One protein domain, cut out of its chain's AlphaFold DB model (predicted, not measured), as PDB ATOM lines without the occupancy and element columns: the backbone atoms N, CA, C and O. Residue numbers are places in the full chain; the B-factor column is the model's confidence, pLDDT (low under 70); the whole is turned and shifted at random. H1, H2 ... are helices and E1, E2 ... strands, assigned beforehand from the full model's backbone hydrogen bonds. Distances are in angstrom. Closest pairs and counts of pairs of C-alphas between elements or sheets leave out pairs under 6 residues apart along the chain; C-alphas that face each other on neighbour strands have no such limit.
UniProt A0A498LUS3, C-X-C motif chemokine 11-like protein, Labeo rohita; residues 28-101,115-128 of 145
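What this domain is: This is residues 28 to 101 and 115 to 128 of the 145 residues of the protein "C-X-C motif chemokine 11-like protein" of Labeo rohita (UniProt A0A498LUS3). A strongly twisted antiparallel sheet, order E1, E2, E3, has H1 across one face, making two layers; H2 lies off to one side beyond a cut, with residues 118 to 123 standing free. The strands form a meander, each the antiparallel neighbour of the one before. The printed part has 88 residues, under half in named elements, mixed helices and strands: E1, E2, E3, H1, H2. It is only just loose, close to compact, radius of gyration of the C-alphas 14.6 A, spans 40 by 38 by 26 A.

How they stand to each other: E1, residues 46 to 52, and E2, residues 62 to 67, form a hairpin; N 50 and O 64, 2.8 A, are within hydrogen-bond range. E3, residues 77 to 81, forms a hairpin with E2; N 65 and O 79, 2.8 A, are within range. H1, residues 86 to 99, is on the sheet at a height of 9.8 A, across the strands, 72 degrees to E1 on the local plane; its closest C-alpha pair with E1 is Ile 51 and Gln 92, 7.2 A. H2, residues 119 to 128, is apart from H1 and not on the sheet. Every O i to N i+4 pair is within range in H1 and H2.

Where its parts are: E1 spans 17.2 A from C-alpha 46 at (227.963, 195.551, 132.173), E2 15.8 A, E3 12.6 A, H1 20.1 A, and H2 13.9 A to C-alpha 128 at (237.785, 191.466, 147.073).

The domain as a whole: Residues 102 to 114 are not printed; C-alphas 101 and 115 are 10.1 A apart. Of the links printed whole, none is long. Mean pLDDT of the printed part is 73.8; 29 residues are under 70, among them 115 to 128.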
ATOM      1  N   PRO A  28     234.546 218.353 136.603       66.31
ATOM      2  CA  PRO A  28     234.605 218.986 135.288       66.31
ATOM      3  C   PRO A  28     233.519 220.059 135.133       66.31
ATOM      4  O   PRO A  28     232.396 219.884 135.609       66.31
ATOM      5  N   ASP A  29     233.843 221.134 134.406       72.88
ATOM      6  CA  ASP A  29     232.961 222.299 134.213       72.88
ATOM      7  C   ASP A  29     231.642 221.998 133.481       72.88
ATOM      8  O   ASP A  29     230.794 222.868 133.300       72.88
ATOM      9  N   ARG A  30     231.474 220.754 133.039       80.12
ATOM     10  CA  ARG A  30     230.337 220.244 132.287       80.12
ATOM     11  C   ARG A  30     230.016 218.820 132.726       80.12
ATOM     12  O   ARG A  30     230.855 218.129 133.308       80.12
ATOM     13  N   CYS A  31     228.820 218.361 132.373       83.75
ATOM     14  CA  CYS A  31     228.436 216.956 132.478       83.75
ATOM     15  C   CYS A  31     229.485 216.037 131.815       83.75
ATOM     16  O   CYS A  31     230.012 216.353 130.743       83.75
ATOM     17  N   TRP A  32     229.766 214.889 132.434       84.69
ATOM     18  CA  TRP A  32     230.603 213.831 131.849       84.69
ATOM     19  C   TRP A  32     229.929 213.209 130.618       84.69
ATOM     20  O   TRP A  32     230.584 212.820 129.650       84.69
ATOM     21  N   CYS A  33     228.603 213.136 130.647       86.56
ATOM     22  CA  CYS A  33     227.766 212.552 129.621       86.56
ATOM     23  C   CYS A  33     227.277 213.609 128.632       86.56
ATOM     24  O   CYS A  33     226.322 214.333 128.898       86.56
ATOM     25  N   LEU A  34     227.886 213.639 127.443       84.81
ATOM     26  CA  LEU A  34     227.399 214.464 126.328       84.81
ATOM     27  C   LEU A  34     226.149 213.864 125.670       84.81
ATOM     28  O   LEU A  34     225.261 214.587 125.240       84.81
ATOM     29  N   ASN A  35     226.079 212.531 125.606       83.19
ATOM     30  CA  ASN A  35     224.974 211.782 125.017       83.19
ATOM     31  C   ASN A  35     224.592 210.626 125.933       83.19
ATOM     32  O   ASN A  35     225.467 209.954 126.471       83.19
ATOM     33  N   THR A  36     223.295 210.351 126.064       87.69
ATOM     34  CA  THR A  36     222.784 209.246 126.884       87.69
ATOM     35  C   THR A  36     222.091 208.189 126.031       87.69
ATOM     36  O   THR A  36     221.311 208.476 125.120       87.69
ATOM     37  N   LEU A  37     222.365 206.923 126.333       87.12
ATOM     38  CA  LEU A  37     221.670 205.790 125.744       87.12
ATOM     39  C   LEU A  37     220.269 205.687 126.346       87.12
ATOM     40  O   LEU A  37     220.101 205.583 127.560       87.12
ATOM     41  N   LYS A  38     219.260 205.664 125.473       88.94
ATOM     42  CA  LYS A  38     217.865 205.369 125.843       88.94
ATOM     43  C   LYS A  38     217.530 203.876 125.751       88.94
ATOM     44  O   LYS A  38     216.522 203.426 126.285       88.94
ATOM     45  N   LYS A  39     218.367 203.105 125.047       88.12
ATOM     46  CA  LYS A  39     218.210 201.656 124.885       88.12
ATOM     47  C   LYS A  39     218.763 200.921 126.101       88.12
ATOM     48  O   LYS A  39     219.759 201.338 126.686       88.12
ATOM     49  N   ARG A  40     218.124 199.800 126.433       83.12
ATOM     50  CA  ARG A  40     218.574 198.894 127.491       83.12
ATOM     51  C   ARG A  40     219.903 198.246 127.103       83.12
ATOM     52  O   ARG A  40     220.034 197.744 125.989       83.12
ATOM     53  N   VAL A  41     220.831 198.203 128.050       82.00
ATOM     54  CA  VAL A  41     222.078 197.438 127.959       82.00
ATOM     55  C   VAL A  41     221.892 196.099 128.689       82.00
ATOM     56  O   VAL A  41     221.400 196.109 129.826       82.00
ATOM     57  N   PRO A  42     222.219 194.951 128.072       78.44
ATOM     58  CA  PRO A  42     222.200 193.653 128.747       78.44
ATOM     59  C   PRO A  42     223.077 193.668 130.003       78.44
ATOM     60  O   PRO A  42     224.130 194.299 130.030       78.44
ATOM     61  N   LYS A  43     222.642 193.003 131.076       71.38
ATOM     62  CA  LYS A  43     223.378 193.032 132.355       71.38
ATOM     63  C   LYS A  43     224.717 192.305 132.228       71.38
ATOM     64  O   LYS A  43     225.678 192.639 132.910       71.38
ATOM     65  N   GLU A  44     224.747 191.307 131.362       73.12
ATOM     66  CA  GLU A  44     225.864 190.421 131.083       73.12
ATOM     67  C   GLU A  44     227.046 191.191 130.485       73.12
ATOM     68  O   GLU A  44     228.192 190.819 130.741       73.12
ATOM     69  N   ASP A  45     226.757 192.291 129.787       76.88
ATOM     70  CA  ASP A  45     227.731 193.170 129.140       76.88
ATOM     71  C   ASP A  45     228.245 194.276 130.070       76.88
ATOM     72  O   ASP A  45     229.237 194.928 129.756       76.88
ATOM     73  N   ILE A  46     227.588 194.507 131.213       75.19
ATOM     74  CA  ILE A  46     227.963 195.551 132.173       75.19
ATOM     75  C   ILE A  46     228.988 194.975 133.153       75.19
ATOM     76  O   ILE A  46     228.751 193.950 133.796       75.19
ATOM     77  N   GLU A  47     230.131 195.642 133.268       75.88
ATOM     78  CA  GLU A  47     231.171 195.329 134.249       75.88
ATOM     79  C   GLU A  47     230.906 196.057 135.570       75.88
ATOM     80  O   GLU A  47     230.857 195.432 136.628       75.88
ATOM     81  N   GLU A  48     230.638 197.357 135.493       75.06
ATOM     82  CA  GLU A  48     230.325 198.218 136.633       75.06
ATOM     83  C   GLU A  48     229.435 199.391 136.193       75.06
ATOM     84  O   GLU A  48     229.246 199.653 135.000       75.06
ATOM     85  N   PHE A  49     228.874 200.114 137.163       78.38
ATOM     86  CA  PHE A  49     228.182 201.371 136.907       78.38
ATOM     87  C   PHE A  49     228.481 202.394 138.001       78.38
ATOM     88  O   PHE A  49     228.661 202.040 139.164       78.38
ATOM     89  N   SER A  50     228.470 203.666 137.620       77.94
ATOM     90  CA  SER A  50     228.586 204.817 138.514       77.94
ATOM     91  C   SER A  50     227.374 205.723 138.349       77.94
ATOM     92  O   SER A  50     226.884 205.907 137.233       77.94
ATOM     93  N   ILE A  51     226.889 206.293 139.454       78.94
ATOM     94  CA  ILE A  51     225.805 207.280 139.446       78.94
ATOM     95  C   ILE A  51     226.322 208.573 140.059       78.94
ATOM     96  O   ILE A  51     226.700 208.603 141.228       78.94
ATOM     97  N   PHE A  52     226.297 209.641 139.270       80.56
ATOM     98  CA  PHE A  52     226.638 210.983 139.711       80.56
ATOM     99  C   PHE A  52     225.346 211.781 139.890       80.56
ATOM    100  O   PHE A  52     224.578 211.913 138.931       80.56
ATOM    101  N   PRO A  53     225.067 212.297 141.098       80.50
ATOM    102  CA  PRO A  53     223.912 213.151 141.312       80.50
ATOM    103  C   PRO A  53     224.073 214.475 140.559       80.50
ATOM    104  O   PRO A  53     225.159 214.824 140.090       80.50
ATOM    105  N   LYS A  54     222.979 215.233 140.490       83.56
ATOM    106  CA  LYS A  54     222.982 216.603 139.974       83.56
ATOM    107  C   LYS A  54     224.010 217.456 140.724       83.56
ATOM    108  O   LYS A  54     224.115 217.374 141.948       83.56
ATOM    109  N   ARG A  55     224.751 218.278 139.986       82.31
ATOM    110  CA  ARG A  55     225.791 219.191 140.488       82.31
ATOM    111  C   ARG A  55     225.522 220.605 139.974       82.31
ATOM    112  O   ARG A  55     224.802 220.775 138.997       82.31
ATOM    113  N   SER A  56     226.147 221.612 140.584       79.94
ATOM    114  CA  SER A  56     226.039 223.023 140.167       79.94
ATOM    115  C   SER A  56     226.338 223.240 138.677       79.94
ATOM    116  O   SER A  56     225.711 224.076 138.040       79.94
ATOM    117  N   LYS A  57     227.266 222.453 138.120       81.19
ATOM    118  CA  LYS A  57     227.701 222.518 136.716       81.19
ATOM    119  C   LYS A  57     227.073 221.448 135.805       81.19
ATOM    120  O   LYS A  57     227.394 221.367 134.623       81.19
ATOM    121  N   CYS A  58     226.198 220.595 136.347       82.31
ATOM    122  CA  CYS A  58     225.468 219.580 135.586       82.31
ATOM    123  C   CYS A  58     224.115 219.278 136.245       82.31
ATOM    124  O   CYS A  58     224.037 218.553 137.239       82.31
ATOM    125  N   GLU A  59     223.032 219.799 135.671       84.12
ATOM    126  CA  GLU A  59     221.677 219.697 136.238       84.12
ATOM    127  C   GLU A  59     221.031 218.305 136.109       84.12
ATOM    128  O   GLU A  59     219.921 218.073 136.600       84.12
ATOM    129  N   ASN A  60     221.717 217.366 135.458       84.06
ATOM    130  CA  ASN A  60     221.228 216.019 135.199       84.06
ATOM    131  C   ASN A  60     221.953 214.999 136.078       84.06
ATOM    132  O   ASN A  60     223.155 215.097 136.298       84.06
ATOM    133  N   THR A  61     221.216 213.991 136.549       85.00
ATOM    134  CA  THR A  61     221.831 212.793 137.129       85.00
ATOM    135  C   THR A  61     222.499 212.006 136.007       85.00
ATOM    136  O   THR A  61     221.862 211.706 134.994       85.00
ATOM    137  N   GLU A  62     223.760 211.637 136.186       87.06
ATOM    138  CA  GLU A  62     224.534 210.927 135.172       87.06
ATOM    139  C   GLU A  62     224.740 209.478 135.606       87.06
ATOM    140  O   GLU A  62     225.214 209.214 136.709       87.06
ATOM    141  N   ILE A  63     224.386 208.527 134.742       85.94
ATOM    142  CA  ILE A  63     224.652 207.105 134.966       85.94
ATOM    143  C   ILE A  63     225.673 206.666 133.929       85.94
ATOM    144  O   ILE A  63     225.372 206.661 132.736       85.94
ATOM    145  N   ILE A  64     226.864 206.283 134.373       86.62
ATOM    146  CA  ILE A  64     227.939 205.807 133.501       86.62
ATOM    147  C   ILE A  64     228.073 204.303 133.697       86.62
ATOM    148  O   ILE A  64     228.299 203.836 134.808       86.62
ATOM    149  N   LEU A  65     227.898 203.542 132.620       83.62
ATOM    150  CA  LEU A  65     228.128 202.105 132.568       83.62
ATOM    151  C   LEU A  65     229.523 201.855 132.012       83.62
ATOM    152  O   LEU A  65     229.832 202.345 130.924       83.62
ATOM    153  N   THR A  66     230.324 201.045 132.688       82.38
ATOM    154  CA  THR A  66     231.534 200.474 132.097       82.38
ATOM    155  C   THR A  66     231.165 199.101 131.556       82.38
ATOM    156  O   THR A  66     230.673 198.242 132.295       82.38
ATOM    157  N   LEU A  67     231.330 198.904 130.251       81.38
ATOM    158  CA  LEU A  67     231.051 197.624 129.611       81.38
ATOM    159  C   LEU A  67     232.275 196.716 129.657       81.38
ATOM    160  O   LEU A  67     233.408 197.187 129.533       81.38
ATOM    161  N   LYS A  68     232.021 195.411 129.743       77.75
ATOM    162  CA  LYS A  68     233.063 194.393 129.634       77.75
ATOM    163  C   LYS A  68     233.781 194.517 128.285       77.75
ATOM    164  O   LYS A  68     233.142 194.808 127.268       77.75
ATOM    165  N   PRO A  69     235.095 194.253 128.238       75.88
ATOM    166  CA  PRO A  69     235.855 194.315 127.001       75.88
ATOM    167  C   PRO A  69     235.365 193.252 126.011       75.88
ATOM    168  O   PRO A  69     235.273 192.069 126.341       75.88
ATOM    169  N   VAL A  70     235.094 193.675 124.778       69.19
ATOM    170  CA  VAL A  70     234.750 192.793 123.655       69.19
ATOM    171  C   VAL A  70     235.941 192.775 122.694       69.19
ATOM    172  O   VAL A  70     236.424 193.832 122.289       69.19
ATOM    173  N   ASN A  71     236.420 191.582 122.328       65.56
ATOM    174  CA  ASN A  71     237.497 191.362 121.348       65.56
ATOM    175  C   ASN A  71     238.830 192.073 121.668       65.56
ATOM    176  O   ASN A  71     239.357 192.800 120.831       65.56
ATOM    177  N   HIS A  72     239.385 191.869 122.869       57.53
ATOM    178  CA  HIS A  72     240.725 192.353 123.262       57.53
ATOM    179  C   HIS A  72     240.954 193.877 123.203       57.53
ATOM    180  O   HIS A  72     242.084 194.324 123.385       57.53
ATOM    181  N   LYS A  73     239.908 194.697 123.027       57.12
ATOM    182  CA  LYS A  73     240.008 196.134 123.304       57.12
ATOM    183  C   LYS A  73     240.216 196.323 124.806       57.12
ATOM    184  O   LYS A  73     239.380 195.906 125.603       57.12
ATOM    185  N   THR A  74     241.366 196.882 125.164       52.22
ATOM    186  CA  THR A  74     241.845 197.065 126.542       52.22
ATOM    187  C   THR A  74     241.108 198.159 127.304       52.22
ATOM    188  O   THR A  74     241.106 198.131 128.531       52.22
ATOM    189  N   ASP A  75     240.430 199.066 126.601       55.03
ATOM    190  CA  ASP A  75     239.683 200.151 127.227       55.03
ATOM    191  C   ASP A  75     238.226 199.729 127.422       55.03
ATOM    192  O   ASP A  75     237.498 199.461 126.457       55.03
ATOM    193  N   GLY A  76     237.798 199.653 128.686       58.78
ATOM    194  CA  GLY A  76     236.401 199.438 129.047       58.78
ATOM    195  C   GLY A  76     235.534 200.478 128.345       58.78
ATOM    196  O   GLY A  76     235.719 201.684 128.517       58.78
ATOM    197  N   VAL A  77     234.606 200.026 127.502       79.38
ATOM    198  CA  VAL A  77     233.765 200.944 126.732       79.38
ATOM    199  C   VAL A  77     232.781 201.585 127.700       79.38
ATOM    200  O   VAL A  77     231.794 200.963 128.090       79.38
ATOM    201  N   GLN A  78     233.042 202.833 128.087       83.94
ATOM    202  CA  GLN A  78     232.118 203.596 128.914       83.94
ATOM    203  C   GLN A  78     230.939 204.093 128.083       83.94
ATOM    204  O   GLN A  78     231.091 204.585 126.960       83.94
ATOM    205  N   ARG A  79     229.734 203.952 128.631       86.94
ATOM    206  CA  ARG A  79     228.488 204.406 128.019       86.94
ATOM    207  C   ARG A  79     227.620 205.088 129.053       86.94
ATOM    208  O   ARG A  79     227.307 204.514 130.088       86.94
ATOM    209  N   CYS A  80     227.144 206.277 128.727       90.81
ATOM    210  CA  CYS A  80     226.157 206.949 129.549       90.81
ATOM    211  C   CYS A  80     224.766 206.368 129.297       90.81
ATOM    212  O   CYS A  80     224.339 206.253 128.148       90.81
ATOM    213  N   LEU A  81     224.049 206.020 130.357       90.81
ATOM    214  CA  LEU A  81     222.661 205.578 130.325       90.81
ATOM    215  C   LEU A  81     221.760 206.729 130.780       90.81
ATOM    216  O   LEU A  81     222.073 207.430 131.739       90.81
ATOM    217  N   SER A  82     220.630 206.929 130.102       93.12
ATOM    218  CA  SER A  82     219.666 207.944 130.526       93.12
ATOM    219  C   SER A  82     219.025 207.547 131.869       93.12
ATOM    220  O   SER A  82     218.546 206.407 131.997       93.12
ATOM    221  N   PRO A  83     218.985 208.469 132.853       88.25
ATOM    222  CA  PRO A  83     218.412 208.208 134.172       88.25
ATOM    223  C   PRO A  83     216.907 207.923 134.116       88.25
ATOM    224  O   PRO A  83     216.401 207.207 134.975       88.25
ATOM    225  N   ASP A  84     216.218 208.399 133.078       92.19
ATOM    226  CA  ASP A  84     214.760 208.302 132.927       92.19
ATOM    227  C   ASP A  84     214.307 206.981 132.290       92.19
ATOM    228  O   ASP A  84     213.117 206.671 132.213       92.19
ATOM    229  N   THR A  85     215.248 206.165 131.811       87.94
ATOM    230  CA  THR A  85     214.926 204.831 131.295       87.94
ATOM    231  C   THR A  85     214.554 203.890 132.436       87.94
ATOM    232  O   THR A  85     215.068 204.007 133.545       87.94
ATOM    233  N   LYS A  86     213.750 202.852 132.161       82.44
ATOM    234  CA  LYS A  86     213.437 201.809 133.160       82.44
ATOM    235  C   LYS A  86     214.699 201.210 133.795       82.44
ATOM    236  O   LYS A  86     214.719 200.938 134.989       82.44
ATOM    237  N   GLN A  87     215.758 201.011 133.005       83.81
ATOM    238  CA  GLN A  87     217.042 200.534 133.518       83.81
ATOM    239  C   GLN A  87     217.751 201.591 134.381       83.81
ATOM    240  O   GLN A  87     218.248 201.242 135.446       83.81
ATOM    241  N   GLY A  88     217.766 202.860 133.963       83.19
ATOM    242  CA  GLY A  88     218.367 203.963 134.716       83.19
ATOM    243  C   GLY A  88     217.675 204.217 136.056       83.19
ATOM    244  O   GLY A  88     218.343 204.291 137.086       83.19
ATOM    245  N   ILE A  89     216.341 204.237 136.072       82.19
ATOM    246  CA  ILE A  89     215.526 204.306 137.296       82.19
ATOM    247  C   ILE A  89     215.876 203.131 138.215       82.19
ATOM    248  O   ILE A  89     216.115 203.305 139.408       82.19
ATOM    249  N   ASN A  90     215.981 201.927 137.650       78.38
ATOM    250  CA  ASN A  90     216.302 200.729 138.411       78.38
ATOM    251  C   ASN A  90     217.694 200.762 139.057       78.38
ATOM    252  O   ASN A  90     217.855 200.287 140.185       78.38
ATOM    253  N   LEU A  91     218.687 201.316 138.361       78.56
ATOM    254  CA  LEU A  91     220.035 201.501 138.897       78.56
ATOM    255  C   LEU A  91     220.064 202.580 139.983       78.56
ATOM    256  O   LEU A  91     220.682 202.362 141.019       78.56
ATOM    257  N   GLN A  92     219.338 203.688 139.813       80.25
ATOM    258  CA  GLN A  92     219.213 204.721 140.850       80.25
ATOM    259  C   GLN A  92     218.548 204.179 142.118       80.25
ATOM    260  O   GLN A  92     219.059 204.372 143.218       80.25
ATOM    261  N   LEU A  93     217.455 203.422 141.980       77.19
ATOM    262  CA  LEU A  93     216.815 202.743 143.112       77.19
ATOM    263  C   LEU A  93     217.771 201.756 143.796       77.19
ATOM    264  O   LEU A  93     217.771 201.647 145.021       77.19
ATOM    265  N   CYS A  94     218.588 201.045 143.015       71.25
ATOM    266  CA  CYS A  94     219.602 200.133 143.537       71.25
ATOM    267  C   CYS A  94     220.660 200.872 144.361       71.25
ATOM    268  O   CYS A  94     220.943 200.483 145.491       71.25
ATOM    269  N   TRP A  95     221.189 201.961 143.809       69.25
ATOM    270  CA  TRP A  95     222.192 202.803 144.447       69.25
ATOM    271  C   TRP A  95     221.675 203.419 145.745       69.25
ATOM    272  O   TRP A  95     222.304 203.266 146.787       69.25
ATOM    273  N   ASN A  96     220.473 203.998 145.717       65.38
ATOM    274  CA  ASN A  96     219.850 204.592 146.897       65.38
ATOM    275  C   ASN A  96     219.640 203.562 148.017       65.38
ATOM    276  O   ASN A  96     219.812 203.870 149.187       65.38
ATOM    277  N   ARG A  97     219.324 202.300 147.694       61.44
ATOM    278  CA  ARG A  97     219.214 201.232 148.706       61.44
ATOM    279  C   ARG A  97     220.555 200.857 149.344       61.44
ATOM    280  O   ARG A  97     220.553 200.386 150.478       61.44
ATOM    281  N   LEU A  98     221.665 201.022 148.625       57.53
ATOM    282  CA  LEU A  98     223.013 200.785 149.148       57.53
ATOM    283  C   LEU A  98     223.500 201.964 149.999       57.53
ATOM    284  O   LEU A  98     224.194 201.744 150.986       57.53
ATOM    285  N   THR A  99     223.109 203.193 149.657       50.28
ATOM    286  CA  THR A  99     223.508 204.400 150.394       50.28
ATOM    287  C   THR A  99     222.622 204.706 151.607       50.28
ATOM    288  O   THR A  99     223.074 205.392 152.518       50.28
ATOM    289  N   LEU A 100     221.385 204.187 151.661       46.09
ATOM    290  CA  LEU A 100     220.399 204.495 152.712       46.09
ATOM    291  C   LEU A 100     220.300 203.478 153.866       46.09
ATOM    292  O   LEU A 100     219.379 203.592 154.672       46.09
ATOM    293  N   LYS A 101     221.195 202.490 154.003       47.16
ATOM    294  CA  LYS A 101     221.149 201.570 155.160       47.16
ATOM    295  C   LYS A 101     222.207 201.880 156.225       47.16
ATOM    296  O   LYS A 101     223.375 201.562 156.022       47.16
ATOM    297  N   SER A 115     223.149 192.563 148.506       47.16
ATOM    298  CA  SER A 115     223.170 193.244 149.797       47.16
ATOM    299  C   SER A 115     224.497 192.915 150.491       47.16
ATOM    300  O   SER A 115     224.813 191.723 150.590       47.16
ATOM    301  N   PRO A 116     225.249 193.914 150.990       48.66
ATOM    302  CA  PRO A 116     226.582 193.708 151.567       48.66
ATOM    303  C   PRO A 116     226.567 192.762 152.777       48.66
ATOM    304  O   PRO A 116     227.511 192.011 152.973       48.66
ATOM    305  N   ASP A 117     225.452 192.696 153.506       46.53
ATOM    306  CA  ASP A 117     225.301 191.872 154.718       46.53
ATOM    307  C   ASP A 117     224.869 190.420 154.446       46.53
ATOM    308  O   ASP A 117     224.703 189.614 155.361       46.53
ATOM    309  N   THR A 118     224.616 190.060 153.186       52.78
ATOM    310  CA  THR A 118     224.280 188.670 152.841       52.78
ATOM    311  C   THR A 118     225.543 187.828 152.801       52.78
ATOM    312  O   THR A 118     226.590 188.330 152.419       52.78
ATOM    313  N   LYS A 119     225.464 186.518 153.083       49.72
ATOM    314  CA  LYS A 119     226.620 185.609 152.924       49.72
ATOM    315  C   LYS A 119     227.297 185.759 151.553       49.72
ATOM    316  O   LYS A 119     228.510 185.697 151.472       49.72
ATOM    317  N   GLN A 120     226.523 186.003 150.495       50.88
ATOM    318  CA  GLN A 120     227.039 186.255 149.147       50.88
ATOM    319  C   GLN A 120     227.755 187.611 149.036       50.88
ATOM    320  O   GLN A 120     228.853 187.654 148.499       50.88
ATOM    321  N   GLY A 121     227.182 188.693 149.578       57.84
ATOM    322  CA  GLY A 121     227.820 190.016 149.642       57.84
ATOM    323  C   GLY A 121     229.082 190.036 150.509       57.84
ATOM    324  O   GLY A 121     230.120 190.508 150.059       57.84
ATOM    325  N   ILE A 122     229.026 189.418 151.691       57.62
ATOM    326  CA  ILE A 122     230.163 189.232 152.598       57.62
ATOM    327  C   ILE A 122     231.254 188.411 151.909       57.62
ATOM    328  O   ILE A 122     232.412 188.810 151.926       57.62
ATOM    329  N   ASN A 123     230.911 187.298 151.254       55.31
ATOM    330  CA  ASN A 123     231.892 186.487 150.528       55.31
ATOM    331  C   ASN A 123     232.525 187.256 149.362       55.31
ATOM    332  O   ASN A 123     233.728 187.125 149.144       55.31
ATOM    333  N   LEU A 124     231.756 188.094 148.660       60.22
ATOM    334  CA  LEU A 124     232.289 188.969 147.616       60.22
ATOM    335  C   LEU A 124     233.267 189.997 148.190       60.22
ATOM    336  O   LEU A 124     234.352 190.190 147.649       60.22
ATOM    337  N   GLN A 125     232.903 190.626 149.307       59.97
ATOM    338  CA  GLN A 125     233.707 191.652 149.965       59.97
ATOM    339  C   GLN A 125     234.976 191.061 150.592       59.97
ATOM    340  O   GLN A 125     236.055 191.635 150.474       59.97
ATOM    341  N   LEU A 126     234.881 189.868 151.178       62.25
ATOM    342  CA  LEU A 126     236.026 189.098 151.660       62.25
ATOM    343  C   LEU A 126     236.929 188.647 150.506       62.25
ATOM    344  O   LEU A 126     238.147 188.739 150.638       62.25
ATOM    345  N   CYS A 127     236.369 188.193 149.381       61.72
ATOM    346  CA  CYS A 127     237.138 187.847 148.183       61.72
ATOM    347  C   CYS A 127     237.902 189.062 147.646       61.72
ATOM    348  O   CYS A 127     239.112 188.981 147.433       61.72
ATOM    349  N   TRP A 128     237.213 190.196 147.508       59.00
ATOM    350  CA  TRP A 128     237.785 191.466 147.073       59.00
ATOM    351  C   TRP A 128     238.931 191.913 147.984       59.00
ATOM    352  O   TRP A 128     240.049 192.142 147.520       59.00
TER     353      TRP A 128